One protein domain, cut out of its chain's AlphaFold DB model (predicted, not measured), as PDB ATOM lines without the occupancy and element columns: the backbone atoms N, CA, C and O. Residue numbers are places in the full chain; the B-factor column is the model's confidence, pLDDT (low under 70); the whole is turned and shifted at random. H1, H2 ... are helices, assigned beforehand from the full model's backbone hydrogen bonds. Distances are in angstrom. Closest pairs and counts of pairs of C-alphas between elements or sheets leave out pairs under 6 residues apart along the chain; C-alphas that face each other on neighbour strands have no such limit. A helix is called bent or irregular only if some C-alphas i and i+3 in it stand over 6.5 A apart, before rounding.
ATOM      1  N   SER A   2     249.897 149.656 321.650       90.00
ATOM      2  CA  SER A   2     249.501 148.881 320.465       90.00
ATOM      3  C   SER A   2     249.460 149.780 319.231       90.00
ATOM      4  O   SER A   2     249.269 150.991 319.343       90.00
ATOM      5  N   ASP A   3     249.617 149.175 318.061       89.50
ATOM      6  CA  ASP A   3     249.554 149.861 316.770       89.50
ATOM      7  C   ASP A   3     248.191 150.563 316.557       89.50
ATOM      8  O   ASP A   3     248.125 151.703 316.103       89.50
ATOM      9  N   GLU A   4     247.089 149.948 317.003       90.94
ATOM     10  CA  GLU A   4     245.757 150.578 317.027       90.94
ATOM     11  C   GLU A   4     245.716 151.821 317.935       90.94
ATOM     12  O   GLU A   4     245.226 152.874 317.529       90.94
ATOM     13  N   HIS A   5     246.256 151.728 319.156       91.25
ATOM     14  CA  HIS A   5     246.259 152.843 320.108       91.25
ATOM     15  C   HIS A   5     247.091 154.023 319.592       91.25
ATOM     16  O   HIS A   5     246.687 155.176 319.732       91.25
ATOM     17  N   PHE A   6     248.231 153.736 318.958       93.25
ATOM     18  CA  PHE A   6     249.046 154.750 318.298       93.25
ATOM     19  C   PHE A   6     248.262 155.466 317.190       93.25
ATOM     20  O   PHE A   6     248.240 156.696 317.157       93.25
ATOM     21  N   ARG A   7     247.561 154.722 316.321       94.56
ATOM     22  CA  ARG A   7     246.755 155.324 315.248       94.56
ATOM     23  C   ARG A   7     245.655 156.234 315.786       94.56
ATOM     24  O   ARG A   7     245.498 157.330 315.261       94.56
ATOM     25  N   TRP A   8     244.938 155.837 316.837       95.12
ATOM     26  CA  TRP A   8     243.935 156.708 317.464       95.12
ATOM     27  C   TRP A   8     244.537 158.005 318.013       95.12
ATOM     28  O   TRP A   8     243.973 159.075 317.797       95.12
ATOM     29  N   LEU A   9     245.701 157.919 318.663       94.06
ATOM     30  CA  LEU A   9     246.399 159.077 319.227       94.06
ATOM     31  C   LEU A   9     246.867 160.064 318.145       94.06
ATOM     32  O   LEU A   9     246.813 161.274 318.350       94.06
ATOM     33  N   VAL A  10     247.304 159.561 316.988       95.56
ATOM     34  CA  VAL A  10     247.744 160.391 315.853       95.56
ATOM     35  C   VAL A  10     246.567 160.906 315.019       95.56
ATOM     36  O   VAL A  10     246.655 161.980 314.431       95.56
ATOM     37  N   LEU A  11     245.451 160.177 314.966       95.75
ATOM     38  CA  LEU A  11     244.311 160.533 314.124       95.75
ATOM     39  C   LEU A  11     243.691 161.879 314.519       95.75
ATOM     40  O   LEU A  11     243.398 162.697 313.649       95.75
ATOM     41  N   GLU A  12     243.499 162.120 315.815       93.12
ATOM     42  CA  GLU A  12     242.849 163.337 316.302       93.12
ATOM     43  C   GLU A  12     243.543 164.641 315.870       93.12
ATOM     44  O   GLU A  12     242.860 165.496 315.295       93.12
ATOM     45  N   PRO A  13     244.861 164.835 316.074       96.00
ATOM     46  CA  PRO A  13     245.524 166.050 315.612       96.00
ATOM     47  C   PRO A  13     245.482 166.195 314.086       96.00
ATOM     48  O   PRO A  13     245.284 167.307 313.604       96.00
ATOM     49  N   LEU A  14     245.592 165.102 313.322       96.69
ATOM     50  CA  LEU A  14     245.494 165.164 311.858       96.69
ATOM     51  C   LEU A  14     244.108 165.622 311.393       96.69
ATOM     52  O   LEU A  14     244.016 166.449 310.489       96.69
ATOM     53  N   VAL A  15     243.042 165.124 312.025       95.88
ATOM     54  CA  VAL A  15     241.666 165.546 311.730       95.88
ATOM     55  C   VAL A  15     241.449 167.013 312.098       95.88
ATOM     56  O   VAL A  15     240.895 167.758 311.295       95.88
ATOM     57  N   ARG A  16     241.936 167.460 313.264       93.31
ATOM     58  CA  ARG A  16     241.837 168.870 313.690       93.31
ATOM     59  C   ARG A  16     242.596 169.833 312.773       93.31
ATOM     60  O   ARG A  16     242.204 170.987 312.659       93.31
ATOM     61  N   MET A  17     243.683 169.373 312.159       95.88
ATOM     62  CA  MET A  17     244.476 170.138 311.191       95.88
ATOM     63  C   MET A  17     243.996 169.956 309.742       95.88
ATOM     64  O   MET A  17     244.642 170.463 308.830       95.88
ATOM     65  N   GLU A  18     242.907 169.210 309.523       95.31
ATOM     66  CA  GLU A  18     242.349 168.909 308.196       95.31
ATOM     67  C   GLU A  18     243.361 168.256 307.231       95.31
ATOM     68  O   GLU A  18     243.304 168.401 306.008       95.31
ATOM     69  N   LEU A  19     244.301 167.484 307.780       96.25
ATOM     70  CA  LEU A  19     245.371 166.809 307.044       96.25
ATOM     71  C   LEU A  19     244.870 165.495 306.421       96.25
ATOM     72  O   LEU A  19     245.339 164.402 306.742       96.25
ATOM     73  N   TRP A  20     243.883 165.587 305.525       93.31
ATOM     74  CA  TRP A  20     243.135 164.434 305.000       93.31
ATOM     75  C   TRP A  20     243.990 163.408 304.256       93.31
ATOM     76  O   TRP A  20     243.706 162.214 304.322       93.31
ATOM     77  N   MET A  21     245.047 163.850 303.573       92.12
ATOM     78  CA  MET A  21     245.987 162.948 302.904       92.12
ATOM     79  C   MET A  21     246.768 162.108 303.922       92.12
ATOM     80  O   MET A  21     246.975 160.916 303.719       92.12
ATOM     81  N   GLN A  22     247.181 162.712 305.035       94.81
ATOM     82  CA  GLN A  22     247.871 162.026 306.125       94.81
ATOM     83  C   GLN A  22     246.914 161.087 306.864       94.81
ATOM     84  O   GLN A  22     247.312 159.979 307.213       94.81
ATOM     85  N   VAL A  23     245.650 161.488 307.036       94.19
ATOM     86  CA  VAL A  23     244.586 160.609 307.540       94.19
ATOM     87  C   VAL A  23     244.432 159.382 306.639       94.19
ATOM     88  O   VAL A  23     244.411 158.262 307.139       94.19
ATOM     89  N   ASP A  24     244.399 159.554 305.316       91.06
ATOM     90  CA  ASP A  24     244.305 158.424 304.386       91.06
ATOM     91  C   ASP A  24     245.522 157.502 304.475       91.06
ATOM     92  O   ASP A  24     245.362 156.288 304.534       91.06
ATOM     93  N   LEU A  25     246.736 158.054 304.537       90.94
ATOM     94  CA  LEU A  25     247.959 157.258 304.684       90.94
ATOM     95  C   LEU A  25     248.013 156.493 306.014       90.94
ATOM     96  O   LEU A  25     248.517 155.373 306.049       90.94
ATOM     97  N   LEU A  26     247.489 157.079 307.095       92.69
ATOM     98  CA  LEU A  26     247.414 156.445 308.411       92.69
ATOM     99  C   LEU A  26     246.378 155.308 308.442       92.69
ATOM    100  O   LEU A  26     246.590 154.273 309.084       92.69
ATOM    101  N   LEU A  27     245.236 155.524 307.780       92.06
ATOM    102  CA  LEU A  27     244.051 154.682 307.921       92.06
ATOM    103  C   LEU A  27     243.876 153.639 306.819       92.06
ATOM    104  O   LEU A  27     243.186 152.651 307.047       92.06
ATOM    105  N   LEU A  28     244.448 153.841 305.633       89.31
ATOM    106  CA  LEU A  28     244.222 152.981 304.475       89.31
ATOM    107  C   LEU A  28     245.485 152.197 304.135       89.31
ATOM    108  O   LEU A  28     246.392 152.681 303.455       89.31
ATOM    109  N   GLU A  29     245.513 150.934 304.549       81.31
ATOM    110  CA  GLU A  29     246.607 150.037 304.203       81.31
ATOM    111  C   GLU A  29     246.446 149.530 302.769       81.31
ATOM    112  O   GLU A  29     245.487 148.831 302.416       81.31
ATOM    113  N   LYS A  30     247.423 149.860 301.919       71.81
ATOM    114  CA  LYS A  30     247.551 149.262 300.589       71.81
ATOM    115  C   LYS A  30     248.127 147.858 300.734       71.81
ATOM    116  O   LYS A  30     249.342 147.685 300.790       71.81
ATOM    117  N   LYS A  31     247.274 146.833 300.742       67.06
ATOM    118  CA  LYS A  31     247.758 145.465 300.523       67.06
ATOM    119  C   LYS A  31     247.973 145.271 299.028       67.06
ATOM    120  O   LYS A  31     247.048 145.420 298.237       67.06
ATOM    121  N   TRP A  32     249.199 144.919 298.659       60.00
ATOM    122  CA  TRP A  32     249.656 144.684 297.284       60.00
ATOM    123  C   TRP A  32     248.777 143.719 296.460       60.00
ATOM    124  O   TRP A  32     248.808 143.773 295.237       60.00
ATOM    125  N   LEU A  33     247.958 142.884 297.115       64.19
ATOM    126  CA  LEU A  33     247.058 141.914 296.478       64.19
ATOM    127  C   LEU A  33     245.573 142.320 296.457       64.19
ATOM    128  O   LEU A  33     244.774 141.640 295.817       64.19
ATOM    129  N   THR A  34     245.161 143.400 297.130       63.50
ATOM    130  CA  THR A  34     243.747 143.817 297.169       63.50
ATOM    131  C   THR A  34     243.527 145.098 296.382       63.50
ATOM    132  O   THR A  34     244.169 146.112 296.640       63.50
ATOM    133  N   ARG A  35     242.544 145.089 295.472       67.00
ATOM    134  CA  ARG A  35     242.152 146.281 294.695       67.00
ATOM    135  C   ARG A  35     241.624 147.426 295.563       67.00
ATOM    136  O   ARG A  35     241.687 148.575 295.143       67.00
ATOM    137  N   LYS A  36     241.094 147.117 296.749       72.19
ATOM    138  CA  LYS A  36     240.547 148.100 297.686       72.19
ATOM    139  C   LYS A  36     241.407 148.129 298.953       72.19
ATOM    140  O   LYS A  36     241.664 147.055 299.495       72.19
ATOM    141  N   PRO A  37     241.856 149.309 299.417       81.50
ATOM    142  CA  PRO A  37     242.581 149.403 300.678       81.50
ATOM    143  C   PRO A  37     241.684 148.968 301.839       81.50
ATOM    144  O   PRO A  37     240.460 149.115 301.769       81.50
ATOM    145  N   LEU A  38     242.291 148.429 302.895       82.75
ATOM    146  CA  LEU A  38     241.570 148.076 304.116       82.75
ATOM    147  C   LEU A  38     241.757 149.175 305.168       82.75
ATOM    148  O   LEU A  38     242.882 149.656 305.328       82.75
ATOM    149  N   PRO A  39     240.691 149.545 305.901       88.00
ATOM    150  CA  PRO A  39     240.824 150.358 307.099       88.00
ATOM    151  C   PRO A  39     241.720 149.663 308.128       88.00
ATOM    152  O   PRO A  39     241.518 148.488 308.435       88.00
ATOM    153  N   SER A  40     242.684 150.394 308.677       89.00
ATOM    154  CA  SER A  40     243.567 149.934 309.757       89.00
ATOM    155  C   SER A  40     242.941 150.071 311.152       89.00
ATOM    156  O   SER A  40     243.505 149.595 312.135       89.00
ATOM    157  N   LEU A  41     241.765 150.702 311.241       92.31
ATOM    158  CA  LEU A  41     240.942 150.834 312.444       92.31
ATOM    159  C   LEU A  41     239.548 150.232 312.208       92.31
ATOM    160  O   LEU A  41     239.087 150.207 311.062       92.31
ATOM    161  N   PRO A  42     238.831 149.811 313.270       92.44
ATOM    162  CA  PRO A  42     237.423 149.437 313.168       92.44
ATOM    163  C   PRO A  42     236.595 150.570 312.544       92.44
ATOM    164  O   PRO A  42     236.546 151.689 313.066       92.44
TER     165      PRO A  42
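Overview. This is residues 2 to 42 of the 134 residues of an uncharacterized protein of Taenia asiatica (UniProt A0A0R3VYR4). Two helices of unequal length lie side by side as a helical hairpin, H1 the longer and H2 the shorter. From the end of H2 the remaining stretch, residues 28 to 42, runs away as a long loop and folds back on itself, with residues 28 to 29 and 38 to 39 paired briefly as strands are, antiparallel. The printed part has 41 residues with two named helices, H1 then H2, and no named strand; the class is all helix. It is only just compact, close to loose, with a radius of gyration of the C-alphas of 10.8 A, and the C-alphas span 32 by 23 by 13 A.

Arrangement. H1, residues 3 to 16, and H2, residues 20 to 27, form a helical hairpin. They touch, and their closest C-alphas are those of Leu 14 and Val 23, 6.3 A apart. Their lines stand at a shallow tilt of 10 degrees, and they run opposite ways. Their centres are 10.1 A apart. Every O i to N i+4 pair is within hydrogen-bond range in H2, and 8 of 10 are in H1.

Along the chain. H1 begins at C-alpha 3, (249.554, 149.861, 316.770), and is 20.7 A long from first to last C-alpha. It is neither bent nor irregular, but only just: C-alphas 9 and 12 are 6.3 A apart. A tight link, residues 17 to 19, follows. H2 is 10.2 A long and ends at C-alpha 27, (244.051, 154.682, 307.921).

Size, cuts and confidence. The two C-alphas farthest apart are those of Arg 16 and Leu 33, 32.4 A. The C-alphas of Ser 2 and Pro 42, the first and last printed, are 14.1 A apart. The printed part has no cut. Its mean pLDDT is 87.7, and residues 31 to 35 are under 70.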